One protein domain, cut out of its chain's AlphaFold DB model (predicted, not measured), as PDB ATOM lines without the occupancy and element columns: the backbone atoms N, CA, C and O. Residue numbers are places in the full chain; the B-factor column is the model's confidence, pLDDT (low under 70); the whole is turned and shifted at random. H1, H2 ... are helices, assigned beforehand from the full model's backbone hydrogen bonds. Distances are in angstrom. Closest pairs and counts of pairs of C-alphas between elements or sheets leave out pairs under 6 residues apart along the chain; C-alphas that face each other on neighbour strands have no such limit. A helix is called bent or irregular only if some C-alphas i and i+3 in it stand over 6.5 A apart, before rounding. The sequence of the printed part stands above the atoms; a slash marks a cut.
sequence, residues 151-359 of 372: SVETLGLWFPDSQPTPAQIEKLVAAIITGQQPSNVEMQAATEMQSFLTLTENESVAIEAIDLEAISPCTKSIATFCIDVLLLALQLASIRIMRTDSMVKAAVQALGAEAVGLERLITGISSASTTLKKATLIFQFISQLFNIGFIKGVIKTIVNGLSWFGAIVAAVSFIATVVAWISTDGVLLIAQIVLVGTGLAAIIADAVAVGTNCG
ATOM      1  N   SER A 151     -11.791 -27.233  49.383       89.12
ATOM      2  CA  SER A 151     -10.475 -27.870  49.294       89.12
ATOM      3  C   SER A 151      -9.418 -27.186  50.156       89.12
ATOM      4  O   SER A 151      -8.599 -27.860  50.780       89.12
ATOM      5  N   VAL A 152      -9.427 -25.852  50.217       88.44
ATOM      6  CA  VAL A 152      -8.553 -25.086  51.114       88.44
ATOM      7  C   VAL A 152      -8.938 -25.336  52.575       88.44
ATOM      8  O   VAL A 152      -8.054 -25.520  53.411       88.44
ATOM      9  N   GLU A 153     -10.233 -25.393  52.888       87.94
ATOM     10  CA  GLU A 153     -10.735 -25.730  54.228       87.94
ATOM     11  C   GLU A 153     -10.282 -27.137  54.643       87.94
ATOM     12  O   GLU A 153      -9.686 -27.311  55.708       87.94
ATOM     13  N   THR A 154     -10.451 -28.121  53.758       87.38
ATOM     14  CA  THR A 154     -10.000 -29.505  53.953       87.38
ATOM     15  C   THR A 154      -8.492 -29.590  54.171       87.38
ATOM     16  O   THR A 154      -8.034 -30.291  55.075       87.38
ATOM     17  N   LEU A 155      -7.704 -28.841  53.391       85.94
ATOM     18  CA  LEU A 155      -6.260 -28.749  53.590       85.94
ATOM     19  C   LEU A 155      -5.921 -28.168  54.970       85.94
ATOM     20  O   LEU A 155      -5.026 -28.675  55.642       85.94
ATOM     21  N   GLY A 156      -6.654 -27.147  55.421       82.81
ATOM     22  CA  GLY A 156      -6.504 -26.570  56.758       82.81
ATOM     23  C   GLY A 156      -6.766 -27.581  57.880       82.81
ATOM     24  O   GLY A 156      -6.048 -27.594  58.881       82.81
ATOM     25  N   LEU A 157      -7.733 -28.492  57.718       83.62
ATOM     26  CA  LEU A 157      -8.017 -29.541  58.711       83.62
ATOM     27  C   LEU A 157      -6.838 -30.494  58.939       83.62
ATOM     28  O   LEU A 157      -6.701 -31.055  60.027       83.62
ATOM     29  N   TRP A 158      -5.959 -30.672  57.950       81.06
ATOM     30  CA  TRP A 158      -4.781 -31.525  58.110       81.06
ATOM     31  C   TRP A 158      -3.770 -30.945  59.098       81.06
ATOM     32  O   TRP A 158      -2.925 -31.692  59.605       81.06
ATOM     33  N   PHE A 159      -3.876 -29.657  59.416       76.44
ATOM     34  CA  PHE A 159      -2.911 -28.943  60.230       76.44
ATOM     35  C   PHE A 159      -3.607 -27.976  61.211       76.44
ATOM     36  O   PHE A 159      -3.670 -26.765  60.990       76.44
ATOM     37  N   PRO A 160      -4.151 -28.510  62.319       71.38
ATOM     38  CA  PRO A 160      -5.022 -27.757  63.222       71.38
ATOM     39  C   PRO A 160      -4.337 -26.557  63.889       71.38
ATOM     40  O   PRO A 160      -5.003 -25.571  64.189       71.38
ATOM     41  N   ASP A 161      -3.017 -26.609  64.077       70.94
ATOM     42  CA  ASP A 161      -2.262 -25.556  64.763       70.94
ATOM     43  C   ASP A 161      -2.027 -24.304  63.908       70.94
ATOM     44  O   ASP A 161      -1.385 -23.366  64.381       70.94
ATOM     45  N   SER A 162      -2.443 -24.278  62.637       70.94
ATOM     46  CA  SER A 162      -2.156 -23.125  61.767       70.94
ATOM     47  C   SER A 162      -3.220 -22.880  60.675       70.94
ATOM     48  O   SER A 162      -2.932 -22.572  59.515       70.94
ATOM     49  N   GLN A 163      -4.486 -23.133  61.021       76.94
ATOM     50  CA  GLN A 163      -5.598 -23.063  60.071       76.94
ATOM     51  C   GLN A 163      -5.792 -21.648  59.498       76.94
ATOM     52  O   GLN A 163      -5.855 -20.681  60.261       76.94
ATOM     53  N   PRO A 164      -5.976 -21.508  58.171       77.88
ATOM     54  CA  PRO A 164      -6.245 -20.211  57.572       77.88
ATOM     55  C   PRO A 164      -7.613 -19.672  58.017       77.88
ATOM     56  O   PRO A 164      -8.605 -20.395  58.085       77.88
ATOM     57  N   THR A 165      -7.688 -18.368  58.276       82.56
ATOM     58  CA  THR A 165      -8.958 -17.674  58.536       82.56
ATOM     59  C   THR A 165      -9.843 -17.639  57.280       82.56
ATOM     60  O   THR A 165      -9.317 -17.659  56.163       82.56
ATOM     61  N   PRO A 166     -11.173 -17.457  57.410       84.31
ATOM     62  CA  PRO A 166     -12.072 -17.347  56.256       84.31
ATOM     63  C   PRO A 166     -11.644 -16.297  55.221       84.31
ATOM     64  O   PRO A 166     -11.704 -16.543  54.023       84.31
ATOM     65  N   ALA A 167     -11.136 -15.142  55.661       81.44
ATOM     66  CA  ALA A 167     -10.649 -14.106  54.750       81.44
ATOM     67  C   ALA A 167      -9.382 -14.532  53.982       81.44
ATOM     68  O   ALA A 167      -9.208 -14.163  52.823       81.44
ATOM     69  N   GLN A 168      -8.492 -15.307  54.610       81.75
ATOM     70  CA  GLN A 168      -7.317 -15.863  53.930       81.75
ATOM     71  C   GLN A 168      -7.712 -16.934  52.915       81.75
ATOM     72  O   GLN A 168      -7.106 -16.997  51.848       81.75
ATOM     73  N   ILE A 169      -8.736 -17.733  53.225       86.12
ATOM     74  CA  ILE A 169      -9.284 -18.736  52.310       86.12
ATOM     75  C   ILE A 169      -9.802 -18.056  51.040       86.12
ATOM     76  O   ILE A 169      -9.364 -18.416  49.954       86.12
ATOM     77  N   GLU A 170     -10.645 -17.025  51.156       86.81
ATOM     78  CA  GLU A 170     -11.195 -16.323  49.982       86.81
ATOM     79  C   GLU A 170     -10.098 -15.672  49.126       86.81
ATOM     80  O   GLU A 170     -10.101 -15.798  47.902       86.81
ATOM     81  N   LYS A 171      -9.088 -15.058  49.757       85.38
ATOM     82  CA  LYS A 171      -7.925 -14.513  49.038       85.38
ATOM     83  C   LYS A 171      -7.129 -15.585  48.307       85.38
ATOM     84  O   LYS A 171      -6.681 -15.368  47.183       85.38
ATOM     85  N   LEU A 172      -6.932 -16.741  48.939       86.56
ATOM     86  CA  LEU A 172      -6.228 -17.851  48.317       86.56
ATOM     87  C   LEU A 172      -7.038 -18.428  47.153       86.56
ATOM     88  O   LEU A 172      -6.477 -18.666  46.087       86.56
ATOM     89  N   VAL A 173      -8.350 -18.587  47.314       89.75
ATOM     90  CA  VAL A 173      -9.249 -19.010  46.234       89.75
ATOM     91  C   VAL A 173      -9.190 -18.013  45.077       89.75
ATOM     92  O   VAL A 173      -9.001 -18.429  43.938       89.75
ATOM     93  N   ALA A 174      -9.237 -16.706  45.345       89.25
ATOM     94  CA  ALA A 174      -9.102 -15.668  44.325       89.25
ATOM     95  C   ALA A 174      -7.758 -15.759  43.581       89.25
ATOM     96  O   ALA A 174      -7.729 -15.735  42.350       89.25
ATOM     97  N   ALA A 175      -6.653 -15.948  44.306       88.25
ATOM     98  CA  ALA A 175      -5.330 -16.168  43.728       88.25
ATOM     99  C   ALA A 175      -5.252 -17.452  42.882       88.25
ATOM    100  O   ALA A 175      -4.646 -17.465  41.811       88.25
ATOM    101  N   ILE A 176      -5.891 -18.540  43.323       89.06
ATOM    102  CA  ILE A 176      -5.990 -19.800  42.571       89.06
ATOM    103  C   ILE A 176      -6.968 -19.673  41.396       89.06
ATOM    104  O   ILE A 176      -6.840 -20.391  40.415       89.06
ATOM    105  N   ILE A 177      -7.907 -18.739  41.386       88.56
ATOM    106  CA  ILE A 177      -8.726 -18.492  40.195       88.56
ATOM    107  C   ILE A 177      -7.913 -17.702  39.166       88.56
ATOM    108  O   ILE A 177      -7.800 -18.115  38.012       88.56
ATOM    109  N   THR A 178      -7.256 -16.619  39.581       86.44
ATOM    110  CA  THR A 178      -6.541 -15.700  38.674       86.44
ATOM    111  C   THR A 178      -5.145 -16.174  38.277       86.44
ATOM    112  O   THR A 178      -4.623 -15.770  37.243       86.44
ATOM    113  N   GLY A 179      -4.522 -17.037  39.079       84.62
ATOM    114  CA  GLY A 179      -3.135 -17.474  38.888       84.62
ATOM    115  C   GLY A 179      -2.116 -16.451  39.336       84.62
ATOM    116  O   GLY A 179      -0.925 -16.618  39.080       84.62
ATOM    117  N   GLN A 180      -2.579 -15.406  40.010       84.25
ATOM    118  CA  GLN A 180      -1.731 -14.382  40.573       84.25
ATOM    119  C   GLN A 180      -1.409 -14.770  42.007       84.25
ATOM    120  O   GLN A 180      -2.295 -14.859  42.852       84.25
ATOM    121  N   GLN A 181      -0.126 -15.009  42.271       81.88
ATOM    122  CA  GLN A 181       0.347 -15.201  43.633       81.88
ATOM    123  C   GLN A 181      -0.001 -13.947  44.461       81.88
ATOM    124  O   GLN A 181       0.335 -12.840  44.028       81.88
ATOM    125  N   PRO A 182      -0.636 -14.092  45.638       76.44
ATOM    126  CA  PRO A 182      -0.954 -12.954  46.491       76.44
ATOM    127  C   PRO A 182       0.334 -12.311  47.008       76.44
ATOM    128  O   PRO A 182       1.372 -12.970  47.155       76.44
ATOM    129  N   SER A 183       0.292 -11.007  47.283       70.06
ATOM    130  CA  SER A 183       1.474 -10.314  47.788       70.06
ATOM    131  C   SER A 183       1.848 -10.835  49.179       70.06
ATOM    132  O   SER A 183       0.989 -11.131  50.009       70.06
ATOM    133  N   ASN A 184       3.148 -10.893  49.482       60.72
ATOM    134  CA  ASN A 184       3.626 -11.352  50.792       60.72
ATOM    135  C   ASN A 184       3.056 -10.520  51.960       60.72
ATOM    136  O   ASN A 184       2.992 -11.024  53.072       60.72
ATOM    137  N   VAL A 185       2.636  -9.269  51.725       55.47
ATOM    138  CA  VAL A 185       2.007  -8.393  52.734       55.47
ATOM    139  C   VAL A 185       0.567  -8.821  53.027       55.47
ATOM    140  O   VAL A 185       0.170  -8.870  54.187       55.47
ATOM    141  N   GLU A 186      -0.198  -9.222  52.008       59.75
ATOM    142  CA  GLU A 186      -1.526  -9.836  52.185       59.75
ATOM    143  C   GLU A 186      -1.447 -11.210  52.860       59.75
ATOM    144  O   GLU A 186      -2.444 -11.712  53.379       59.75
ATOM    145  N   MET A 187      -0.243 -11.779  52.868       61.81
ATOM    146  CA  MET A 187       0.105 -13.090  53.381       61.81
ATOM    147  C   MET A 187       1.107 -13.062  54.548       61.81
ATOM    148  O   MET A 187       1.678 -14.093  54.887       61.81
ATOM    149  N   GLN A 188       1.297 -11.938  55.246       53.25
ATOM    150  CA  GLN A 188       2.112 -11.920  56.477       53.25
ATOM    151  C   GLN A 188       1.522 -12.808  57.594       53.25
ATOM    152  O   GLN A 188       2.214 -13.126  58.557       53.25
ATOM    153  N   ALA A 189       0.284 -13.285  57.422       46.56
ATOM    154  CA  ALA A 189      -0.357 -14.335  58.212       46.56
ATOM    155  C   ALA A 189      -0.232 -15.763  57.604       46.56
ATOM    156  O   ALA A 189      -0.910 -16.676  58.054       46.56
ATOM    157  N   ALA A 190       0.594 -15.981  56.573       52.00
ATOM    158  CA  ALA A 190       0.723 -17.249  55.832       52.00
ATOM    159  C   ALA A 190       2.095 -17.942  55.964       52.00
ATOM    160  O   ALA A 190       2.399 -18.881  55.225       52.00
ATOM    161  N   THR A 191       2.877 -17.564  56.978       57.91
ATOM    162  CA  THR A 191       3.993 -18.373  57.510       57.91
ATOM    163  C   THR A 191       3.534 -19.794  57.873       57.91
ATOM    164  O   THR A 191       4.283 -20.757  57.749       57.91
ATOM    165  N   GLU A 192       2.266 -19.909  58.257       58.28
ATOM    166  CA  GLU A 192       1.552 -21.123  58.638       58.28
ATOM    167  C   GLU A 192       1.254 -22.047  57.443       58.28
ATOM    168  O   GLU A 192       1.528 -23.240  57.490       58.28
ATOM    169  N   MET A 193       0.815 -21.503  56.302       60.50
ATOM    170  CA  MET A 193       0.567 -22.329  55.110       60.50
ATOM    171  C   MET A 193       1.855 -22.786  54.419       60.50
ATOM    172  O   MET A 193       1.911 -23.885  53.868       60.50
ATOM    173  N   GLN A 194       2.909 -21.968  54.469       66.56
ATOM    174  CA  GLN A 194       4.221 -22.382  53.978       66.56
ATOM    175  C   GLN A 194       4.812 -23.504  54.841       66.56
ATOM    176  O   GLN A 194       5.369 -24.458  54.294       66.56
ATOM    177  N   SER A 195       4.691 -23.422  56.171       68.31
ATOM    178  CA  SER A 195       5.206 -24.468  57.060       68.31
ATOM    179  C   SER A 195       4.484 -25.807  56.858       68.31
ATOM    180  O   SER A 195       5.117 -26.854  56.970       68.31
ATOM    181  N   PHE A 196       3.204 -25.793  56.465       68.19
ATOM    182  CA  PHE A 196       2.411 -27.005  56.222       68.19
ATOM    183  C   PHE A 196       2.929 -27.918  55.120       68.19
ATOM    184  O   PHE A 196       2.932 -29.138  55.287       68.19
ATOM    185  N   LEU A 197       3.361 -27.349  53.996       78.25
ATOM    186  CA  LEU A 197       3.781 -28.120  52.821       78.25
ATOM    187  C   LEU A 197       5.302 -28.227  52.679       78.25
ATOM    188  O   LEU A 197       5.790 -28.823  51.721       78.25
ATOM    189  N   THR A 198       6.052 -27.686  53.638       82.50
ATOM    190  CA  THR A 198       7.513 -27.765  53.651       82.50
ATOM    191  C   THR A 198       7.961 -28.966  54.483       82.50
ATOM    192  O   THR A 198       7.533 -29.141  55.627       82.50
ATOM    193  N   LEU A 199       8.839 -29.798  53.917       83.19
ATOM    194  CA  LEU A 199       9.558 -30.811  54.688       83.19
ATOM    195  C   LEU A 199      10.505 -30.119  55.669       83.19
ATOM    196  O   LEU A 199      11.348 -29.317  55.269       83.19
ATOM    197  N   THR A 200      10.382 -30.443  56.951       85.12
ATOM    198  CA  THR A 200      11.386 -30.044  57.940       85.12
ATOM    199  C   THR A 200      12.669 -30.852  57.741       85.12
ATOM    200  O   THR A 200      12.637 -31.968  57.227       85.12
ATOM    201  N   GLU A 201      13.800 -30.317  58.204       87.12
ATOM    202  CA  GLU A 201      15.097 -31.007  58.136       87.12
ATOM    203  C   GLU A 201      15.055 -32.390  58.816       87.12
ATOM    204  O   GLU A 201      15.561 -33.378  58.286       87.12
ATOM    205  N   ASN A 202      14.366 -32.492  59.956       88.44
ATOM    206  CA  ASN A 202      14.191 -33.763  60.661       88.44
ATOM    207  C   ASN A 202      13.358 -34.768  59.850       88.44
ATOM    208  O   ASN A 202      13.688 -35.952  59.821       88.44
ATOM    209  N   GLU A 203      12.292 -34.312  59.184       89.19
ATOM    210  CA  GLU A 203      11.477 -35.165  58.310       89.19
ATOM    211  C   GLU A 203      12.279 -35.632  57.091       89.19
ATOM    212  O   GLU A 203      12.233 -36.815  56.758       89.19
ATOM    213  N   SER A 204      13.053 -34.746  56.452       88.31
ATOM    214  CA  SER A 204      13.893 -35.136  55.314       88.31
ATOM    215  C   SER A 204      14.939 -36.174  55.712       88.31
ATOM    216  O   SER A 204      15.073 -37.184  55.024       88.31
ATOM    217  N   VAL A 205      15.611 -35.992  56.853       92.12
ATOM    218  CA  VAL A 205      16.599 -36.956  57.362       92.12
ATOM    219  C   VAL A 205      15.944 -38.302  57.680       92.12
ATOM    220  O   VAL A 205      16.490 -39.349  57.336       92.12
ATOM    221  N   ALA A 206      14.759 -38.295  58.301       90.81
ATOM    222  CA  ALA A 206      14.028 -39.520  58.614       90.81
ATOM    223  C   ALA A 206      13.626 -40.297  57.350       90.81
ATOM    224  O   ALA A 206      13.785 -41.515  57.310       90.81
ATOM    225  N   ILE A 207      13.154 -39.599  56.310       91.56
ATOM    226  CA  ILE A 207      12.815 -40.211  55.017       91.56
ATOM    227  C   ILE A 207      14.074 -40.771  54.353       91.56
ATOM    228  O   ILE A 207      14.064 -41.903  53.878       91.56
ATOM    229  N   GLU A 208      15.170 -40.011  54.321       90.38
ATOM    230  CA  GLU A 208      16.416 -40.439  53.681       90.38
ATOM    231  C   GLU A 208      17.023 -41.683  54.338       90.38
ATOM    232  O   GLU A 208      17.527 -42.555  53.623       90.38
ATOM    233  N   ALA A 209      16.894 -41.807  55.663       93.25
ATOM    234  CA  ALA A 209      17.377 -42.940  56.448       93.25
ATOM    235  C   ALA A 209      16.650 -44.269  56.161       93.25
ATOM    236  O   ALA A 209      17.146 -45.326  56.550       93.25
ATOM    237  N   ILE A 210      15.494 -44.247  55.485       92.00
ATOM    238  CA  ILE A 210      14.782 -45.471  55.103       92.00
ATOM    239  C   ILE A 210      15.570 -46.194  54.006       92.00
ATOM    240  O   ILE A 210      15.708 -45.700  52.879       92.00
ATOM    241  N   ASP A 211      16.046 -47.394  54.334       93.38
ATOM    242  CA  ASP A 211      16.678 -48.316  53.397       93.38
ATOM    243  C   ASP A 211      15.621 -49.186  52.704       93.38
ATOM    244  O   ASP A 211      15.069 -50.117  53.292       93.38
ATOM    245  N   LEU A 212      15.342 -48.885  51.432       88.88
ATOM    246  CA  LEU A 212      14.359 -49.611  50.625       88.88
ATOM    247  C   LEU A 212      14.759 -51.060  50.318       88.88
ATOM    248  O   LEU A 212      13.896 -51.818  49.872       88.88
ATOM    249  N   GLU A 213      16.025 -51.445  50.495       90.31
ATOM    250  CA  GLU A 213      16.480 -52.830  50.316       90.31
ATOM    251  C   GLU A 213      16.173 -53.691  51.546       90.31
ATOM    252  O   GLU A 213      15.923 -54.889  51.417       90.31
ATOM    253  N   ALA A 214      16.116 -53.074  52.728       91.44
ATOM    254  CA  ALA A 214      15.724 -53.728  53.974       91.44
ATOM    255  C   ALA A 214      14.197 -53.889  54.123       91.44
ATOM    256  O   ALA A 214      13.729 -54.671  54.955       91.44
ATOM    257  N   ILE A 215      13.404 -53.159  53.330       90.31
ATOM    258  CA  ILE A 215      11.938 -53.252  53.330       90.31
ATOM    259  C   ILE A 215      11.477 -54.509  52.588       90.31
ATOM    260  O   ILE A 215      11.996 -54.866  51.531       90.31
ATOM    261  N   SER A 216      10.440 -55.168  53.116       89.88
ATOM    262  CA  SER A 216       9.884 -56.363  52.478       89.88
ATOM    263  C   SER A 216       9.397 -56.071  51.042       89.88
ATOM    264  O   SER A 216       8.813 -55.007  50.795       89.88
ATOM    265  N   PRO A 217       9.549 -57.017  50.090       91.19
ATOM    266  CA  PRO A 217       9.069 -56.836  48.718       91.19
ATOM    267  C   PRO A 217       7.574 -56.504  48.633       91.19
ATOM    268  O   PRO A 217       7.160 -55.711  47.784       91.19
ATOM    269  N   CYS A 218       6.765 -57.073  49.533       89.94
ATOM    270  CA  CYS A 218       5.337 -56.786  49.632       89.94
ATOM    271  C   CYS A 218       5.079 -55.317  49.993       89.94
ATOM    272  O   CYS A 218       4.440 -54.601  49.225       89.94
ATOM    273  N   THR A 219       5.646 -54.839  51.106       89.75
ATOM    274  CA  THR A 219       5.477 -53.454  51.576       89.75
ATOM    275  C   THR A 219       5.928 -52.447  50.523       89.75
ATOM    276  O   THR A 219       5.226 -51.475  50.255       89.75
ATOM    277  N   LYS A 220       7.069 -52.703  49.868       91.50
ATOM    278  CA  LYS A 220       7.576 -51.848  48.787       91.50
ATOM    279  C   LYS A 220       6.621 -51.803  47.590       91.50
ATOM    280  O   LYS A 220       6.418 -50.733  47.021       91.50
ATOM    281  N   SER A 221       6.018 -52.936  47.224       92.94
ATOM    282  CA  SER A 221       5.059 -53.004  46.110       92.94
ATOM    283  C   SER A 221       3.770 -52.247  46.429       92.94
ATOM    284  O   SER A 221       3.289 -51.499  45.585       92.94
ATOM    285  N   ILE A 222       3.250 -52.380  47.655       92.81
ATOM    286  CA  ILE A 222       2.063 -51.635  48.107       92.81
ATOM    287  C   ILE A 222       2.356 -50.133  48.108       92.81
ATOM    288  O   ILE A 222       1.599 -49.369  47.522       92.81
ATOM    289  N   ALA A 223       3.481 -49.705  48.690       93.50
ATOM    290  CA  ALA A 223       3.876 -48.297  48.707       93.50
ATOM    291  C   ALA A 223       4.035 -47.716  47.292       93.50
ATOM    292  O   ALA A 223       3.589 -46.599  47.032       93.50
ATOM    293  N   THR A 224       4.624 -48.485  46.371       93.94
ATOM    294  CA  THR A 224       4.762 -48.092  44.958       93.94
ATOM    295  C   THR A 224       3.391 -47.931  44.304       93.94
ATOM    296  O   THR A 224       3.119 -46.876  43.739       93.94
ATOM    297  N   PHE A 225       2.498 -48.910  44.481       94.50
ATOM    298  CA  PHE A 225       1.129 -48.850  43.974       94.50
ATOM    299  C   PHE A 225       0.363 -47.632  44.514       94.50
ATOM    300  O   PHE A 225      -0.276 -46.912  43.747       94.50
ATOM    301  N   CYS A 226       0.446 -47.361  45.823       94.06
ATOM    302  CA  CYS A 226      -0.202 -46.202  46.436       94.06
ATOM    303  C   CYS A 226       0.289 -44.889  45.815       94.06
ATOM    304  O   CYS A 226      -0.522 -44.022  45.493       94.06
ATOM    305  N   ILE A 227       1.606 -44.742  45.625       93.56
ATOM    306  CA  ILE A 227       2.183 -43.553  44.989       93.56
ATOM    307  C   ILE A 227       1.721 -43.428  43.539       93.56
ATOM    308  O   ILE A 227       1.328 -42.337  43.143       93.56
ATOM    309  N   ASP A 228       1.688 -44.508  42.763       92.50
ATOM    310  CA  ASP A 228       1.256 -44.446  41.363       92.50
ATOM    311  C   ASP A 228      -0.220 -44.084  41.212       92.50
ATOM    312  O   ASP A 228      -0.572 -43.312  40.318       92.50
ATOM    313  N   VAL A 229      -1.079 -44.550  42.120       91.88
ATOM    314  CA  VAL A 229      -2.477 -44.105  42.165       91.88
ATOM    315  C   VAL A 229      -2.571 -42.614  42.506       91.88
ATOM    316  O   VAL A 229      -3.329 -41.893  41.856       91.88
ATOM    317  N   LEU A 230      -1.787 -42.114  43.469       90.12
ATOM    318  CA  LEU A 230      -1.760 -40.680  43.784       90.12
ATOM    319  C   LEU A 230      -1.208 -39.832  42.632       90.12
ATOM    320  O   LEU A 230      -1.722 -38.748  42.369       90.12
ATOM    321  N   LEU A 231      -0.185 -40.312  41.927       88.75
ATOM    322  CA  LEU A 231       0.389 -39.619  40.775       88.75
ATOM    323  C   LEU A 231      -0.561 -39.631  39.576       88.75
ATOM    324  O   LEU A 231      -0.648 -38.621  38.880       88.75
ATOM    325  N   LEU A 232      -1.324 -40.710  39.367       87.75
ATOM    326  CA  LEU A 232      -2.436 -40.695  38.418       87.75
ATOM    327  C   LEU A 232      -3.460 -39.638  38.830       87.75
ATOM    328  O   LEU A 232      -3.891 -38.858  37.987       87.75
ATOM    329  N   ALA A 233      -3.833 -39.587  40.107       86.06
ATOM    330  CA  ALA A 233      -4.817 -38.625  40.575       86.06
ATOM    331  C   ALA A 233      -4.359 -37.172  40.376       86.06
ATOM    332  O   ALA A 233      -5.117 -36.340  39.883       86.06
ATOM    333  N   LEU A 234      -3.086 -36.889  40.652       86.00
ATOM    334  CA  LEU A 234      -2.452 -35.614  40.325       86.00
ATOM    335  C   LEU A 234      -2.446 -35.344  38.820       86.00
ATOM    336  O   LEU A 234      -2.771 -34.237  38.400       86.00
ATOM    337  N   GLN A 235      -2.139 -36.344  37.993       85.62
ATOM    338  CA  GLN A 235      -2.170 -36.199  36.539       85.62
ATOM    339  C   GLN A 235      -3.576 -35.852  36.033       85.62
ATOM    340  O   GLN A 235      -3.696 -35.034  35.119       85.62
ATOM    341  N   LEU A 236      -4.620 -36.446  36.620       83.69
ATOM    342  CA  LEU A 236      -6.021 -36.117  36.336       83.69
ATOM    343  C   LEU A 236      -6.390 -34.705  36.811       83.69
ATOM    344  O   LEU A 236      -7.202 -34.046  36.168       83.69
ATOM    345  N   ALA A 237      -5.718 -34.202  37.847       80.88
ATOM    346  CA  ALA A 237      -5.744 -32.803  38.276       80.88
ATOM    347  C   ALA A 237      -4.821 -31.885  37.436       80.88
ATOM    348  O   ALA A 237      -4.467 -30.789  37.871       80.88
ATOM    349  N   SER A 238      -4.373 -32.326  36.253       78.12
ATOM    350  CA  SER A 238      -3.422 -31.620  35.374       78.12
ATOM    351  C   SER A 238      -2.032 -31.355  35.979       78.12
ATOM    352  O   SER A 238      -1.262 -30.556  35.443       78.12
ATOM    353  N   ILE A 239      -1.658 -32.054  37.052       81.88
ATOM    354  CA  ILE A 239      -0.357 -31.952  37.721       81.88
ATOM    355  C   ILE A 239       0.485 -33.176  37.369       81.88
ATOM    356  O   ILE A 239       0.194 -34.301  37.759       81.88
ATOM    357  N   ARG A 240       1.576 -32.966  36.631       84.62
ATOM    358  CA  ARG A 240       2.469 -34.058  36.222       84.62
ATOM    359  C   ARG A 240       3.713 -34.073  37.091       84.62
ATOM    360  O   ARG A 240       4.598 -33.239  36.922       84.62
ATOM    361  N   ILE A 241       3.779 -35.046  37.990       85.00
ATOM    362  CA  ILE A 241       4.929 -35.291  38.859       85.00
ATOM    363  C   ILE A 241       5.462 -36.690  38.554       85.00
ATOM    364  O   ILE A 241       4.695 -37.630  38.359       85.00
ATOM    365  N   MET A 242       6.785 -36.823  38.476       87.31
ATOM    366  CA  MET A 242       7.429 -38.125  38.311       87.31
ATOM    367  C   MET A 242       7.669 -38.761  39.676       87.31
ATOM    368  O   MET A 242       8.082 -38.080  40.616       87.31
ATOM    369  N   ARG A 243       7.461 -40.076  39.766       92.31
ATOM    370  CA  ARG A 243       7.770 -40.855  40.965       92.31
ATOM    371  C   ARG A 243       9.257 -40.756  41.306       92.31
ATOM    372  O   ARG A 243      10.108 -40.912  40.431       92.31
ATOM    373  N   THR A 244       9.559 -40.573  42.588       92.94
ATOM    374  CA  THR A 244      10.921 -40.614  43.133       92.94
ATOM    375  C   THR A 244      11.022 -41.629  44.268       92.94
ATOM    376  O   THR A 244      10.018 -41.971  44.898       92.94
ATOM    377  N   ASP A 245      12.239 -42.078  44.575       93.69
ATOM    378  CA  ASP A 245      12.475 -42.970  45.715       93.69
ATOM    379  C   ASP A 245      12.048 -42.324  47.035       93.69
ATOM    380  O   ASP A 245      11.482 -43.001  47.888       93.69
ATOM    381  N   SER A 246      12.234 -41.008  47.188       93.00
ATOM    382  CA  SER A 246      11.784 -40.276  48.376       93.00
ATOM    383  C   SER A 246      10.273 -40.385  48.574       93.00
ATOM    384  O   SER A 246       9.829 -40.562  49.704       93.00
ATOM    385  N   MET A 247       9.477 -40.343  47.497       94.56
ATOM    386  CA  MET A 247       8.023 -40.541  47.582       94.56
ATOM    387  C   MET A 247       7.676 -41.959  48.038       94.56
ATOM    388  O   MET A 247       6.809 -42.131  48.889       94.56
ATOM    389  N   VAL A 248       8.374 -42.978  47.524       94.75
ATOM    390  CA  VAL A 248       8.162 -44.374  47.942       94.75
ATOM    391  C   VAL A 248       8.565 -44.571  49.407       94.75
ATOM    392  O   VAL A 248       7.838 -45.216  50.156       94.75
ATOM    393  N   LYS A 249       9.679 -43.979  49.850       94.94
ATOM    394  CA  LYS A 249      10.114 -44.002  51.256       94.94
ATOM    395  C   LYS A 249       9.093 -43.328  52.176       94.94
ATOM    396  O   LYS A 249       8.699 -43.922  53.176       94.94
ATOM    397  N   ALA A 250       8.608 -42.143  51.802       94.44
ATOM    398  CA  ALA A 250       7.545 -41.455  52.529       94.44
ATOM    399  C   ALA A 250       6.257 -42.291  52.575       94.44
ATOM    400  O   ALA A 250       5.609 -42.362  53.613       94.44
ATOM    401  N   ALA A 251       5.912 -42.991  51.489       94.50
ATOM    402  CA  ALA A 251       4.763 -43.889  51.463       94.50
ATOM    403  C   ALA A 251       4.927 -45.093  52.397       94.50
ATOM    404  O   ALA A 251       3.992 -45.431  53.117       94.50
ATOM    405  N   VAL A 252       6.107 -45.717  52.434       92.56
ATOM    406  CA  VAL A 252       6.406 -46.791  53.398       92.56
ATOM    407  C   VAL A 252       6.232 -46.285  54.831       92.56
ATOM    408  O   VAL A 252       5.608 -46.960  55.649       92.56
ATOM    409  N   GLN A 253       6.737 -45.086  55.128       90.75
ATOM    410  CA  GLN A 253       6.585 -44.463  56.440       90.75
ATOM    411  C   GLN A 253       5.116 -44.161  56.774       90.75
ATOM    412  O   GLN A 253       4.683 -44.443  57.889       90.75
ATOM    413  N   ALA A 254       4.357 -43.619  55.819       90.38
ATOM    414  CA  ALA A 254       2.959 -43.235  55.995       90.38
ATOM    415  C   ALA A 254       2.019 -44.439  56.150       90.38
ATOM    416  O   ALA A 254       1.058 -44.356  56.904       90.38
ATOM    417  N   LEU A 255       2.293 -45.553  55.464       88.31
ATOM    418  CA  LEU A 255       1.490 -46.776  55.576       88.31
ATOM    419  C   LEU A 255       1.709 -47.504  56.906       88.31
ATOM    420  O   LEU A 255       0.800 -48.174  57.386       88.31
ATOM    421  N   GLY A 256       2.906 -47.425  57.495       80.56
ATOM    422  CA  GLY A 256       3.216 -48.096  58.760       80.56
ATOM    423  C   GLY A 256       2.778 -49.571  58.781       80.56
ATOM    424  O   GLY A 256       3.108 -50.346  57.883       80.56
ATOM    425  N   ALA A 257       2.019 -49.965  59.811       69.31
ATOM    426  CA  ALA A 257       1.435 -51.308  59.924       69.31
ATOM    427  C   ALA A 257       0.143 -51.499  59.097       69.31
ATOM    428  O   ALA A 257      -0.278 -52.636  58.880       69.31
ATOM    429  N   GLU A 258      -0.470 -50.412  58.620       66.62
ATOM    430  CA  GLU A 258      -1.737 -50.390  57.868       66.62
ATOM    431  C   GLU A 258      -1.575 -50.826  56.406       66.62
ATOM    432  O   GLU A 258      -2.562 -51.041  55.707       66.62
ATOM    433  N   ALA A 259      -0.336 -51.035  55.945       65.88
ATOM    434  CA  ALA A 259      -0.071 -51.704  54.673       65.88
ATOM    435  C   ALA A 259      -0.789 -53.069  54.579       65.88
ATOM    436  O   ALA A 259      -1.153 -53.495  53.484       65.88
ATOM    437  N   VAL A 260      -1.010 -53.733  55.722       63.09
ATOM    438  CA  VAL A 260      -1.736 -55.002  55.825       63.09
ATOM    439  C   VAL A 260      -3.244 -54.745  55.748       63.09
ATOM    440  O   VAL A 260      -3.833 -54.188  56.669       63.09
ATOM    441  N   GLY A 261      -3.884 -55.197  54.672       70.50
ATOM    442  CA  GLY A 261      -5.327 -55.076  54.437       70.50
ATOM    443  C   GLY A 261      -5.682 -54.459  53.083       70.50
ATOM    444  O   GLY A 261      -6.759 -54.735  52.549       70.50
ATOM    445  N   LEU A 262      -4.771 -53.683  52.486       82.25
ATOM    446  CA  LEU A 262      -4.975 -53.070  51.169       82.25
ATOM    447  C   LEU A 262      -4.838 -54.078  50.018       82.25
ATOM    448  O   LEU A 262      -5.359 -53.847  48.925       82.25
ATOM    449  N   GLU A 263      -4.195 -55.226  50.241       85.50
ATOM    450  CA  GLU A 263      -3.850 -56.182  49.185       85.50
ATOM    451  C   GLU A 263      -5.089 -56.724  48.469       85.50
ATOM    452  O   GLU A 263      -5.051 -56.949  47.259       85.50
ATOM    453  N   ARG A 264      -6.206 -56.908  49.186       83.06
ATOM    454  CA  ARG A 264      -7.451 -57.426  48.599       83.06
ATOM    455  C   ARG A 264      -8.032 -56.463  47.566       83.06
ATOM    456  O   ARG A 264      -8.438 -56.901  46.493       83.06
ATOM    457  N   LEU A 265      -8.046 -55.164  47.862       86.62
ATOM    458  CA  LEU A 265      -8.519 -54.158  46.909       86.62
ATOM    459  C   LEU A 265      -7.560 -54.030  45.728       86.62
ATOM    460  O   LEU A 265      -8.000 -54.043  44.581       86.62
ATOM    461  N   ILE A 266      -6.253 -54.006  46.001       92.50
ATOM    462  CA  ILE A 266      -5.222 -53.885  44.965       92.50
ATOM    463  C   ILE A 266      -5.271 -55.076  43.994       92.50
ATOM    464  O   ILE A 266      -5.305 -54.900  42.778       92.50
ATOM    465  N   THR A 267      -5.344 -56.306  44.506       89.56
ATOM    466  CA  THR A 267      -5.459 -57.516  43.668       89.56
ATOM    467  C   THR A 267      -6.818 -57.626  42.969       89.56
ATOM    468  O   THR A 267      -6.910 -58.165  41.861       89.56
ATOM    469  N   GLY A 268      -7.876 -57.047  43.545       90.44
ATOM    470  CA  GLY A 268      -9.159 -56.851  42.870       90.44
ATOM    471  C   GLY A 268      -9.025 -56.036  41.577       90.44
ATOM    472  O   GLY A 268      -9.634 -56.376  40.562       90.44
ATOM    473  N   ILE A 269      -8.184 -54.996  41.572       91.62
ATOM    474  CA  ILE A 269      -7.984 -54.118  40.405       91.62
ATOM    475  C   ILE A 269      -7.342 -54.882  39.242       91.62
ATOM    476  O   ILE A 269      -7.786 -54.763  38.099       91.62
ATOM    477  N   SER A 270      -6.312 -55.691  39.499       91.00
ATOM    478  CA  SER A 270      -5.658 -56.459  38.431       91.00
ATOM    479  C   SER A 270      -6.526 -57.610  37.908       91.00
ATOM    480  O   SER A 270      -6.471 -57.912  36.715       91.00
ATOM    481  N   SER A 271      -7.363 -58.208  38.761       89.62
ATOM    482  CA  SER A 271      -8.249 -59.328  38.406       89.62
ATOM    483  C   SER A 271      -9.577 -58.917  37.756       89.62
ATOM    484  O   SER A 271     -10.224 -59.739  37.102       89.62
ATOM    485  N   ALA A 272      -9.994 -57.656  37.882       91.31
ATOM    486  CA  ALA A 272     -11.225 -57.161  37.277       91.31
ATOM    487  C   ALA A 272     -11.222 -57.283  35.738       91.31
ATOM    488  O   ALA A 272     -10.287 -56.877  35.046       91.31
ATOM    489  N   SER A 273     -12.324 -57.796  35.182       87.56
ATOM    490  CA  SER A 273     -12.441 -58.119  33.753       87.56
ATOM    491  C   SER A 273     -12.736 -56.928  32.835       87.56
ATOM    492  O   SER A 273     -12.577 -57.042  31.624       87.56
ATOM    493  N   THR A 274     -13.175 -55.791  33.382       86.62
ATOM    494  CA  THR A 274     -13.561 -54.606  32.596       86.62
ATOM    495  C   THR A 274     -12.884 -53.349  33.125       86.62
ATOM    496  O   THR A 274     -12.655 -53.228  34.328       86.62
ATOM    497  N   THR A 275     -12.612 -52.388  32.238       83.38
ATOM    498  CA  THR A 275     -12.071 -51.067  32.604       83.38
ATOM    499  C   THR A 275     -12.959 -50.350  33.617       83.38
ATOM    500  O   THR A 275     -12.445 -49.763  34.561       83.38
ATOM    501  N   LEU A 276     -14.284 -50.472  33.477       83.88
ATOM    502  CA  LEU A 276     -15.246 -49.883  34.407       83.88
ATOM    503  C   LEU A 276     -15.057 -50.420  35.832       83.88
ATOM    504  O   LEU A 276     -14.858 -49.638  36.754       83.88
ATOM    505  N   LYS A 277     -15.021 -51.751  36.009       88.56
ATOM    506  CA  LYS A 277     -14.780 -52.362  37.330       88.56
ATOM    507  C   LYS A 277     -13.426 -51.953  37.918       88.56
ATOM    508  O   LYS A 277     -13.337 -51.707  39.116       88.56
ATOM    509  N   LYS A 278     -12.384 -51.855  37.084       89.88
ATOM    510  CA  LYS A 278     -11.059 -51.376  37.516       89.88
ATOM    511  C   LYS A 278     -11.125 -49.944  38.035       89.88
ATOM    512  O   LYS A 278     -10.607 -49.678  39.111       89.88
ATOM    513  N   ALA A 279     -11.789 -49.051  37.305       87.25
ATOM    514  CA  ALA A 279     -11.955 -47.660  37.708       87.25
ATOM    515  C   ALA A 279     -12.752 -47.528  39.019       87.25
ATOM    516  O   ALA A 279     -12.342 -46.778  39.899       87.25
ATOM    517  N   THR A 280     -13.822 -48.312  39.199       88.19
ATOM    518  CA  THR A 280     -14.585 -48.359  40.460       88.19
ATOM    519  C   THR A 280     -13.724 -48.804  41.644       88.19
ATOM    520  O   THR A 280     -13.776 -48.198  42.709       88.19
ATOM    521  N   LEU A 281     -12.898 -49.838  41.472       90.56
ATOM    522  CA  LEU A 281     -12.005 -50.302  42.538       90.56
ATOM    523  C   LEU A 281     -10.890 -49.287  42.842       90.56
ATOM    524  O   LEU A 281     -10.530 -49.112  44.002       90.56
ATOM    525  N   ILE A 282     -10.375 -48.582  41.827       90.94
ATOM    526  CA  ILE A 282      -9.422 -47.475  42.019       90.94
ATOM    527  C   ILE A 282     -10.076 -46.332  42.808       90.94
ATOM    528  O   ILE A 282      -9.447 -45.807  43.722       90.94
ATOM    529  N   PHE A 283     -11.334 -45.982  42.514       89.38
ATOM    530  CA  PHE A 283     -12.086 -44.991  43.292       89.38
ATOM    531  C   PHE A 283     -12.167 -45.379  44.769       89.38
ATOM    532  O   PHE A 283     -11.726 -44.620  45.628       89.38
ATOM    533  N   GLN A 284     -12.641 -46.596  45.055       88.38
ATOM    534  CA  GLN A 284     -12.740 -47.113  46.423       88.38
ATOM    535  C   GLN A 284     -11.387 -47.086  47.143       88.38
ATOM    536  O   GLN A 284     -11.307 -46.718  48.314       88.38
ATOM    537  N   PHE A 285     -10.315 -47.441  46.435       90.56
ATOM    538  CA  PHE A 285      -8.962 -47.405  46.974       90.56
ATOM    539  C   PHE A 285      -8.497 -45.976  47.302       90.56
ATOM    540  O   PHE A 285      -7.977 -45.744  48.391       90.56
ATOM    541  N   ILE A 286      -8.728 -45.000  46.416       88.94
ATOM    542  CA  ILE A 286      -8.407 -43.583  46.665       88.94
ATOM    543  C   ILE A 286      -9.171 -43.059  47.885       88.94
ATOM    544  O   ILE A 286      -8.568 -42.420  48.747       88.94
ATOM    545  N   SER A 287     -10.466 -43.367  47.997       85.25
ATOM    546  CA  SER A 287     -11.273 -42.984  49.160       85.25
ATOM    547  C   SER A 287     -10.695 -43.549  50.460       85.25
ATOM    548  O   SER A 287     -10.617 -42.840  51.461       85.25
ATOM    549  N   GLN A 288     -10.221 -44.800  50.454       86.38
ATOM    550  CA  GLN A 288      -9.554 -45.380  51.621       86.38
ATOM    551  C   GLN A 288      -8.225 -44.698  51.947       86.38
ATOM    552  O   GLN A 288      -8.002 -44.376  53.111       86.38
ATOM    553  N   LEU A 289      -7.376 -44.416  50.950       87.25
ATOM    554  CA  LEU A 289      -6.122 -43.683  51.164       87.25
ATOM    555  C   LEU A 289      -6.356 -42.303  51.790       87.25
ATOM    556  O   LEU A 289      -5.571 -41.861  52.633       87.25
ATOM    557  N   PHE A 290      -7.427 -41.624  51.380       83.69
ATOM    558  CA  PHE A 290      -7.824 -40.347  51.960       83.69
ATOM    559  C   PHE A 290      -8.254 -40.509  53.425       83.69
ATOM    560  O   PHE A 290      -7.756 -39.791  54.291       83.69
ATOM    561  N   ASN A 291      -9.096 -41.502  53.716       83.44
ATOM    562  CA  ASN A 291      -9.626 -41.748  55.059       83.44
ATOM    563  C   ASN A 291      -8.559 -42.152  56.086       83.44
ATOM    564  O   ASN A 291      -8.651 -41.741  57.241       83.44
ATOM    565  N   ILE A 292      -7.539 -42.920  55.687       83.81
ATOM    566  CA  ILE A 292      -6.440 -43.317  56.589       83.81
ATOM    567  C   ILE A 292      -5.363 -42.228  56.742       83.81
ATOM    568  O   ILE A 292      -4.372 -42.415  57.438       83.81
ATOM    569  N   GLY A 293      -5.511 -41.076  56.078       84.12
ATOM    570  CA  GLY A 293      -4.544 -39.979  56.164       84.12
ATOM    571  C   GLY A 293      -3.213 -40.242  55.448       84.12
ATOM    572  O   GLY A 293      -2.272 -39.464  55.621       84.12
ATOM    573  N   PHE A 294      -3.125 -41.277  54.602       88.88
ATOM    574  CA  PHE A 294      -1.914 -41.614  53.841       88.88
ATOM    575  C   PHE A 294      -1.397 -40.417  53.033       88.88
ATOM    576  O   PHE A 294      -0.203 -40.120  53.028       88.88
ATOM    577  N   ILE A 295      -2.314 -39.681  52.401       87.12
ATOM    578  CA  ILE A 295      -1.996 -38.530  51.549       87.12
ATOM    579  C   ILE A 295      -1.273 -37.442  52.346       87.12
ATOM    580  O   ILE A 295      -0.260 -36.915  51.883       87.12
ATOM    581  N   LYS A 296      -1.728 -37.155  53.572       83.50
ATOM    582  CA  LYS A 296      -1.064 -36.205  54.474       83.50
ATOM    583  C   LYS A 296       0.381 -36.624  54.767       83.50
ATOM    584  O   LYS A 296       1.249 -35.760  54.870       83.50
ATOM    585  N   GLY A 297       0.651 -37.926  54.867       86.62
ATOM    586  CA  GLY A 297       1.989 -38.464  55.118       86.62
ATOM    587  C   GLY A 297       2.971 -38.298  53.954       86.62
ATOM    588  O   GLY A 297       4.174 -38.224  54.184       86.62
ATOM    589  N   VAL A 298       2.481 -38.195  52.714       91.19
ATOM    590  CA  VAL A 298       3.337 -38.150  51.511       91.19
ATOM    591  C   VAL A 298       3.331 -36.806  50.786       91.19
ATOM    592  O   VAL A 298       4.262 -36.517  50.032       91.19
ATOM    593  N   ILE A 299       2.320 -35.957  51.012       88.38
ATOM    594  CA  ILE A 299       2.110 -34.725  50.237       88.38
ATOM    595  C   ILE A 299       3.320 -33.789  50.274       88.38
ATOM    596  O   ILE A 299       3.690 -33.243  49.238       88.38
ATOM    597  N   LYS A 300       3.998 -33.665  51.424       88.25
ATOM    598  CA  LYS A 300       5.191 -32.817  51.571       88.25
ATOM    599  C   LYS A 300       6.327 -33.261  50.653       88.25
ATOM    600  O   LYS A 300       7.004 -32.430  50.062       88.25
ATOM    601  N   THR A 301       6.521 -34.568  50.498       91.56
ATOM    602  CA  THR A 301       7.539 -35.125  49.600       91.56
ATOM    603  C   THR A 301       7.167 -34.939  48.135       91.56
ATOM    604  O   THR A 301       8.051 -34.756  47.301       91.56
ATOM    605  N   ILE A 302       5.869 -34.947  47.823       90.00
ATOM    606  CA  ILE A 302       5.347 -34.743  46.469       90.00
ATOM    607  C   ILE A 302       5.559 -33.301  46.002       90.00
ATOM    608  O   ILE A 302       6.023 -33.081  44.886       90.00
ATOM    609  N   VAL A 303       5.224 -32.326  46.847       87.88
ATOM    610  CA  VAL A 303       5.306 -30.895  46.503       87.88
ATOM    611  C   VAL A 303       6.665 -30.274  46.830       87.88
ATOM    612  O   VAL A 303       6.865 -29.076  46.621       87.88
ATOM    613  N   ASN A 304       7.610 -31.075  47.330       86.94
ATOM    614  CA  ASN A 304       8.945 -30.606  47.664       86.94
ATOM    615  C   ASN A 304       9.644 -30.008  46.433       86.94
ATOM    616  O   ASN A 304       9.628 -30.581  45.346       86.94
ATOM    617  N   GLY A 305      10.286 -28.854  46.614       81.88
ATOM    618  CA  GLY A 305      10.958 -28.124  45.536       81.88
ATOM    619  C   GLY A 305      10.047 -27.216  44.703       81.88
ATOM    620  O   GLY A 305      10.555 -26.454  43.879       81.88
ATOM    621  N   LEU A 306       8.729 -27.228  44.925       84.62
ATOM    622  CA  LEU A 306       7.844 -26.193  44.392       84.62
ATOM    623  C   LEU A 306       7.992 -24.892  45.195       84.62
ATOM    624  O   LEU A 306       8.335 -24.893  46.377       84.62
ATOM    625  N   SER A 307       7.680 -23.758  44.559       84.31
ATOM    626  CA  SER A 307       7.416 -22.523  45.311       84.31
ATOM    627  C   SER A 307       6.268 -22.752  46.301       84.31
ATOM    628  O   SER A 307       5.388 -23.568  46.028       84.31
ATOM    629  N   TRP A 308       6.227 -22.011  47.411       81.12
ATOM    630  CA  TRP A 308       5.160 -22.161  48.412       81.12
ATOM    631  C   TRP A 308       3.759 -22.057  47.777       81.12
ATOM    632  O   TRP A 308       2.877 -22.853  48.089       81.12
ATOM    633  N   PHE A 309       3.569 -21.129  46.828       83.75
ATOM    634  CA  PHE A 309       2.287 -20.950  46.149       83.75
ATOM    635  C   PHE A 309       2.007 -22.103  45.189       83.75
ATOM    636  O   PHE A 309       0.896 -22.618  45.157       83.75
ATOM    637  N   GLY A 310       3.024 -22.568  44.458       86.00
ATOM    638  CA  GLY A 310       2.914 -23.755  43.610       86.00
ATOM    639  C   GLY A 310       2.564 -25.021  44.398       86.00
ATOM    640  O   GLY A 310       1.748 -25.811  43.932       86.00
ATOM    641  N   ALA A 311       3.117 -25.189  45.601       86.38
ATOM    642  CA  ALA A 311       2.787 -26.294  46.496       86.38
ATOM    643  C   ALA A 311       1.325 -26.230  46.961       86.38
ATOM    644  O   ALA A 311       0.626 -27.240  46.906       86.38
ATOM    645  N   ILE A 312       0.841 -25.043  47.347       86.25
ATOM    646  CA  ILE A 312      -0.565 -24.842  47.722       86.25
ATOM    647  C   ILE A 312      -1.490 -25.106  46.534       86.25
ATOM    648  O   ILE A 312      -2.447 -25.857  46.676       86.25
ATOM    649  N   VAL A 313      -1.195 -24.547  45.356       86.94
ATOM    650  CA  VAL A 313      -1.970 -24.806  44.134       86.94
ATOM    651  C   VAL A 313      -2.017 -26.306  43.846       86.94
ATOM    652  O   VAL A 313      -3.091 -26.823  43.549       86.94
ATOM    653  N   ALA A 314      -0.894 -27.019  43.978       87.88
ATOM    654  CA  ALA A 314      -0.843 -28.459  43.752       87.88
ATOM    655  C   ALA A 314      -1.702 -29.242  44.758       87.88
ATOM    656  O   ALA A 314      -2.513 -30.073  44.353       87.88
ATOM    657  N   ALA A 315      -1.568 -28.948  46.055       88.62
ATOM    658  CA  ALA A 315      -2.332 -29.607  47.112       88.62
ATOM    659  C   ALA A 315      -3.838 -29.321  46.997       88.62
ATOM    660  O   ALA A 315      -4.641 -30.249  47.023       88.62
ATOM    661  N   VAL A 316      -4.225 -28.056  46.803       89.12
ATOM    662  CA  VAL A 316      -5.631 -27.650  46.647       89.12
ATOM    663  C   VAL A 316      -6.242 -28.260  45.388       89.12
ATOM    664  O   VAL A 316      -7.361 -28.751  45.453       89.12
ATOM    665  N   SER A 317      -5.522 -28.296  44.261       87.62
ATOM    666  CA  SER A 317      -6.041 -28.900  43.021       87.62
ATOM    667  C   SER A 317      -6.231 -30.412  43.157       87.62
ATOM    668  O   SER A 317      -7.219 -30.960  42.670       87.62
ATOM    669  N   PHE A 318      -5.312 -31.091  43.849       88.75
ATOM    670  CA  PHE A 318      -5.463 -32.506  44.175       88.75
ATOM    671  C   PHE A 318      -6.706 -32.747  45.044       88.75
ATOM    672  O   PHE A 318      -7.542 -33.578  44.693       88.75
ATOM    673  N   ILE A 319      -6.854 -31.994  46.139       89.50
ATOM    674  CA  ILE A 319      -7.997 -32.127  47.050       89.50
ATOM    675  C   ILE A 319      -9.302 -31.818  46.313       89.50
ATOM    676  O   ILE A 319     -10.229 -32.610  46.406       89.50
ATOM    677  N   ALA A 320      -9.349 -30.756  45.506       89.00
ATOM    678  CA  ALA A 320     -10.517 -30.394  44.702       89.00
ATOM    679  C   ALA A 320     -10.940 -31.516  43.756       89.00
ATOM    680  O   ALA A 320     -12.127 -31.791  43.596       89.00
ATOM    681  N   THR A 321      -9.961 -32.192  43.156       87.44
ATOM    682  CA  THR A 321     -10.218 -33.324  42.268       87.44
ATOM    683  C   THR A 321     -10.801 -34.509  43.044       87.44
ATOM    684  O   THR A 321     -11.789 -35.097  42.610       87.44
ATOM    685  N   VAL A 322     -10.248 -34.827  44.219       86.44
ATOM    686  CA  VAL A 322     -10.765 -35.898  45.088       86.44
ATOM    687  C   VAL A 322     -12.166 -35.575  45.615       86.44
ATOM    688  O   VAL A 322     -13.034 -36.443  45.563       86.44
ATOM    689  N   VAL A 323     -12.409 -34.340  46.067       84.00
ATOM    690  CA  VAL A 323     -13.728 -33.861  46.509       84.00
ATOM    691  C   VAL A 323     -14.747 -34.021  45.384       84.00
ATOM    692  O   VAL A 323     -15.780 -34.640  45.602       84.00
ATOM    693  N   ALA A 324     -14.424 -33.587  44.161       83.44
ATOM    694  CA  ALA A 324     -15.311 -33.749  43.006       83.44
ATOM    695  C   ALA A 324     -15.607 -35.226  42.676       83.44
ATOM    696  O   ALA A 324     -16.704 -35.578  42.239       83.44
ATOM    697  N   TRP A 325     -14.648 -36.133  42.872       86.62
ATOM    698  CA  TRP A 325     -14.912 -37.563  42.707       86.62
ATOM    699  C   TRP A 325     -15.838 -38.108  43.783       86.62
ATOM    700  O   TRP A 325     -16.746 -38.863  43.456       86.62
ATOM    701  N   ILE A 326     -15.618 -37.740  45.044       83.19
ATOM    702  CA  ILE A 326     -16.446 -38.191  46.166       83.19
ATOM    703  C   ILE A 326     -17.870 -37.646  46.027       83.19
ATOM    704  O   ILE A 326     -18.819 -38.409  46.165       83.19
ATOM    705  N   SER A 327     -18.016 -36.364  45.684       81.19
ATOM    706  CA  SER A 327     -19.310 -35.691  45.525       81.19
ATOM    707  C   SER A 327     -20.177 -36.343  44.440       81.19
ATOM    708  O   SER A 327     -21.399 -36.389  44.546       81.19
ATOM    709  N   THR A 328     -19.535 -36.916  43.419       81.38
ATOM    710  CA  THR A 328     -20.194 -37.581  42.290       81.38
ATOM    711  C   THR A 328     -20.237 -39.105  42.413       81.38
ATOM    712  O   THR A 328     -20.415 -39.785  41.403       81.38
ATOM    713  N   ASP A 329     -20.034 -39.666  43.611       82.38
ATOM    714  CA  ASP A 329     -19.996 -41.118  43.861       82.38
ATOM    715  C   ASP A 329     -19.032 -41.869  42.907       82.38
ATOM    716  O   ASP A 329     -19.265 -43.000  42.473       82.38
ATOM    717  N   GLY A 330     -17.931 -41.213  42.534       83.50
ATOM    718  CA  GLY A 330     -16.882 -41.738  41.661       83.50
ATOM    719  C   GLY A 330     -17.165 -41.632  40.160       83.50
ATOM    720  O   GLY A 330     -16.292 -41.991  39.365       83.50
ATOM    721  N   VAL A 331     -18.327 -41.114  39.739       83.19
ATOM    722  CA  VAL A 331     -18.709 -41.005  38.316       83.19
ATOM    723  C   VAL A 331     -17.663 -40.228  37.512       83.19
ATOM    724  O   VAL A 331     -17.255 -40.678  36.438       83.19
ATOM    725  N   LEU A 332     -17.166 -39.107  38.048       84.62
ATOM    726  CA  LEU A 332     -16.139 -38.299  37.383       84.62
ATOM    727  C   LEU A 332     -14.804 -39.035  37.221       84.62
ATOM    728  O   LEU A 332     -14.222 -39.022  36.135       84.62
ATOM    729  N   LEU A 333     -14.329 -39.719  38.266       86.81
ATOM    730  CA  LEU A 333     -13.083 -40.488  38.197       86.81
ATOM    731  C   LEU A 333     -13.185 -41.606  37.161       86.81
ATOM    732  O   LEU A 333     -12.257 -41.829  36.382       86.81
ATOM    733  N   ILE A 334     -14.318 -42.310  37.144       82.06
ATOM    734  CA  ILE A 334     -14.563 -43.401  36.204       82.06
ATOM    735  C   ILE A 334     -14.475 -42.891  34.763       82.06
ATOM    736  O   ILE A 334     -13.765 -43.491  33.953       82.06
ATOM    737  N   ALA A 335     -15.129 -41.767  34.454       78.69
ATOM    738  CA  ALA A 335     -15.065 -41.151  33.131       78.69
ATOM    739  C   ALA A 335     -13.624 -40.764  32.745       78.69
ATOM    740  O   ALA A 335     -13.167 -41.063  31.640       78.69
ATOM    741  N   GLN A 336     -12.875 -40.167  33.676       82.12
ATOM    742  CA  GLN A 336     -11.488 -39.757  33.456       82.12
ATOM    743  C   GLN A 336     -10.537 -40.945  33.225       82.12
ATOM    744  O   GLN A 336      -9.740 -40.922  32.284       82.12
ATOM    745  N   ILE A 337     -10.628 -42.009  34.031       81.62
ATOM    746  CA  ILE A 337      -9.778 -43.205  33.892       81.62
ATOM    747  C   ILE A 337     -10.019 -43.908  32.557       81.62
ATOM    748  O   ILE A 337      -9.066 -44.370  31.931       81.62
ATOM    749  N   VAL A 338     -11.273 -43.989  32.100       73.38
ATOM    750  CA  VAL A 338     -11.608 -44.628  30.816       73.38
ATOM    751  C   VAL A 338     -10.909 -43.931  29.642       73.38
ATOM    752  O   VAL A 338     -10.557 -44.591  28.665       73.38
ATOM    753  N   LEU A 339     -10.653 -42.625  29.749       71.62
ATOM    754  CA  LEU A 339      -9.995 -41.836  28.707       71.62
ATOM    755  C   LEU A 339      -8.459 -41.833  28.821       71.62
ATOM    756  O   LEU A 339      -7.766 -41.716  27.808       71.62
ATOM    757  N   VAL A 340      -7.896 -41.997  30.024       70.31
ATOM    758  CA  VAL A 340      -6.440 -41.981  30.259       70.31
ATOM    759  C   VAL A 340      -5.853 -43.396  30.167       70.31
ATOM    760  O   VAL A 340      -5.658 -44.098  31.157       70.31
ATOM    761  N   GLY A 341      -5.530 -43.826  28.944       62.94
ATOM    762  CA  GLY A 341      -5.097 -45.205  28.668       62.94
ATOM    763  C   GLY A 341      -3.717 -45.617  29.214       62.94
ATOM    764  O   GLY A 341      -3.530 -46.777  29.574       62.94
ATOM    765  N   THR A 342      -2.730 -44.713  29.289       65.94
ATOM    766  CA  THR A 342      -1.341 -45.094  29.635       65.94
ATOM    767  C   THR A 342      -1.094 -45.215  31.138       65.94
ATOM    768  O   THR A 342      -0.401 -46.137  31.561       65.94
ATOM    769  N   GLY A 343      -1.672 -44.324  31.950       74.56
ATOM    770  CA  GLY A 343      -1.520 -44.356  33.411       74.56
ATOM    771  C   GLY A 343      -2.166 -45.594  34.036       74.56
ATOM    772  O   GLY A 343      -1.593 -46.220  34.925       74.56
ATOM    773  N   LEU A 344      -3.313 -46.021  33.497       82.50
ATOM    774  CA  LEU A 344      -4.017 -47.211  33.972       82.50
ATOM    775  C   LEU A 344      -3.194 -48.499  33.790       82.50
ATOM    776  O   LEU A 344      -3.244 -49.386  34.640       82.50
ATOM    777  N   ALA A 345      -2.416 -48.611  32.710       84.56
ATOM    778  CA  ALA A 345      -1.585 -49.789  32.462       84.56
ATOM    779  C   ALA A 345      -0.473 -49.954  33.514       84.56
ATOM    780  O   ALA A 345      -0.232 -51.073  33.966       84.56
ATOM    781  N   ALA A 346       0.163 -48.851  33.929       87.00
ATOM    782  CA  ALA A 346       1.183 -48.861  34.979       87.00
ATOM    783  C   ALA A 346       0.592 -49.295  36.331       87.00
ATOM    784  O   ALA A 346       1.109 -50.215  36.957       87.00
ATOM    785  N   ILE A 347      -0.567 -48.746  36.705       91.25
ATOM    786  CA  ILE A 347      -1.286 -49.133  37.931       91.25
ATOM    787  C   ILE A 347      -1.641 -50.622  37.929       91.25
ATOM    788  O   ILE A 347      -1.493 -51.303  38.943       91.25
ATOM    789  N   ILE A 348      -2.100 -51.162  36.795       91.06
ATOM    790  CA  ILE A 348      -2.407 -52.594  36.687       91.06
ATOM    791  C   ILE A 348      -1.139 -53.437  36.875       91.06
ATOM    792  O   ILE A 348      -1.197 -54.466  37.549       91.06
ATOM    793  N   ALA A 349      -0.007 -53.021  36.299       92.25
ATOM    794  CA  ALA A 349       1.264 -53.723  36.469       92.25
ATOM    795  C   ALA A 349       1.705 -53.738  37.944       92.25
ATOM    796  O   ALA A 349       2.060 -54.800  38.464       92.25
ATOM    797  N   ASP A 350       1.583 -52.610  38.640       93.62
ATOM    798  CA  ASP A 350       1.894 -52.509  40.067       93.62
ATOM    799  C   ASP A 350       0.943 -53.359  40.926       93.62
ATOM    800  O   ASP A 350       1.382 -54.046  41.850       93.62
ATOM    801  N   ALA A 351      -0.348 -53.419  40.580       93.88
ATOM    802  CA  ALA A 351      -1.307 -54.291  41.259       93.88
ATOM    803  C   ALA A 351      -0.961 -55.786  41.114       93.88
ATOM    804  O   ALA A 351      -1.126 -56.569  42.055       93.88
ATOM    805  N   VAL A 352      -0.463 -56.204  39.944       93.44
ATOM    806  CA  VAL A 352       0.044 -57.571  39.726       93.44
ATOM    807  C   VAL A 352       1.309 -57.825  40.551       93.44
ATOM    808  O   VAL A 352       1.456 -58.902  41.139       93.44
ATOM    809  N   ALA A 353       2.205 -56.837  40.640       93.75
ATOM    810  CA  ALA A 353       3.408 -56.929  41.462       93.75
ATOM    811  C   ALA A 353       3.068 -57.109  42.951       93.75
ATOM    812  O   ALA A 353       3.666 -57.963  43.606       93.75
ATOM    813  N   VAL A 354       2.053 -56.402  43.467       92.88
ATOM    814  CA  VAL A 354       1.542 -56.600  44.837       92.88
ATOM    815  C   VAL A 354       1.069 -58.039  45.049       92.88
ATOM    816  O   VAL A 354       1.523 -58.693  45.987       92.88
ATOM    817  N   GLY A 355       0.236 -58.582  44.155       89.69
ATOM    818  CA  GLY A 355      -0.231 -59.971  44.262       89.69
ATOM    819  C   GLY A 355       0.902 -61.006  44.249       89.69
ATOM    820  O   GLY A 355       0.850 -62.000  44.972       89.69
ATOM    821  N   THR A 356       1.956 -60.746  43.471       91.50
ATOM    822  CA  THR A 356       3.135 -61.621  43.376       91.50
ATOM    823  C   THR A 356       3.994 -61.555  44.639       91.50
ATOM    824  O   THR A 356       4.381 -62.586  45.185       91.50
ATOM    825  N   ASN A 357       4.273 -60.345  45.129       90.50
ATOM    826  CA  ASN A 357       5.249 -60.107  46.194       90.50
ATOM    827  C   ASN A 357       4.675 -60.252  47.609       90.50
ATOM    828  O   ASN A 357       5.429 -60.509  48.545       90.50
ATOM    829  N   CYS A 358       3.360 -60.102  47.782       87.94
ATOM    830  CA  CYS A 358       2.683 -60.297  49.069       87.94
ATOM    831  C   CYS A 358       2.271 -61.752  49.330       87.94
ATOM    832  O   CYS A 358       1.903 -62.100  50.453       87.94
ATOM    833  N   GLY A 359       2.391 -62.611  48.311       70.94
ATOM    834  CA  GLY A 359       1.932 -63.989  48.344       70.94
ATOM    835  C   GLY A 359       0.407 -64.071  48.286       70.94
ATOM    836  O   GLY A 359      -0.317 -63.325  48.943       70.94
TER     837      GLY A 359
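This is residues 151 to 359 of the 372 residues of an uncharacterized protein of Shewanella sp. S-1 (UniProt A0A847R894). A body of crossed helices has H5 in its middle, with H6, H8 and H12 packed on it, H7 and H11 packed on the outside of these, and H4 on the far side of H6. Long H10 touches H5 partway along its length and reaches from this body toward one end, where the H1 and H2 hairpin and H3 make a smaller group. The printed part has 209 residues with twelve named helices, H1 to H12 in order along the chain, and no named strand; the class is all helix, and the packing is mostly crossed. It is compact, with a radius of gyration of the C-alphas of 17.5 A, and spans 55 by 40 by 25 A.

H5, residues 217 to 236, and H10, residues 308 to 327, are the hubs, touching four other helices each. They touch about perpendicular at 88 degrees, through residues 233 to 236 of H5 and 318 to 322 of H10 alone; the closest C-alphas, of Leu 234 and Phe 318, are 5.8 A apart. H12, residues 341 to 357, touches H5 at a shallow tilt of 15 degrees, opposite ways, with C-alphas 218 and 357 closest at 4.8 A. H6, residues 245 to 259, touches residues 219 to 227 of H5 alone, at a steep tilt of 66 degrees, the C-alphas of Ala 223 and Ala 251 being closest at 5.3 A. H8, residues 275 to 291, touches H5 about perpendicular at 79 degrees, with C-alphas 229 and 286 closest at 7.5 A. H7, residues 263 to 271, makes a hairpin with H8, at a shallow tilt of 19 degrees; C-alphas 269 and 278 are closest at 5.0 A. H7 also touches H12, with C-alphas 270 and 348 closest at 5.3 A. H11, residues 331 to 339, touches H8 through C-alphas 279 and 334, closest at 5.2 A, and touches H10 only at the corner. H9, residues 294 to 302, touches H6 at a shallow tilt of 10 degrees, opposite ways, with C-alphas 254 and 297 closest at 4.9 A. H4, residues 201 to 208, touches H6, with C-alphas 207 and 250 closest at 6.0 A. H3, residues 191 to 197, touches H10 through C-alphas 194 and 308, closest at 5.6 A, and only just touches H9, with 3 pairs of C-alphas within 8 A. H1, residues 151 to 157, touches H10 about perpendicular at 79 degrees, with C-alphas 151 and 320 closest at 5.2 A. H2, residues 166 to 178, makes a hairpin with H1, and the two only just touch, with 3 pairs of C-alphas within 8 A; C-alphas 152 and 169 are closest at 6.5 A. H2 is apart from H5 and from H12. Every O i to N i+4 pair is within hydrogen-bond range in H1, H2, H4, H5, H8 and H10; the counts are 2 of 3 in H3, 9 of 11 in H6, 4 of 5 in H7, 3 of 5 in H9, 4 of 5 in H11 and 11 of 13 in H12.

H1 begins at C-alpha 151, (-10.475, -27.870, 49.294). H5 measures 28.5 A from first to last C-alpha and begins at C-alpha 217, (9.069, -56.836, 48.718); H10 measures 28.1 A, H12 25.2 A, H8 24.4 A, H2 18.5 A and H6 17.7 A. H12 ends at C-alpha 357, (5.249, -60.107, 46.194). H6 and H9 are irregular: C-alphas 254 and 257 are 9.1 A apart, and C-alphas 297 and 300 are 7.4 A apart.

The two C-alphas farthest apart, of Val 185 and Gly 359, are 55.8 A apart. The printed part has no cut. The link from H2 to H3, residues 179 to 190, is long. The mean pLDDT of the printed part is 84.3; residues 184 to 196, 257 to 260 and 341 to 342 are under 70.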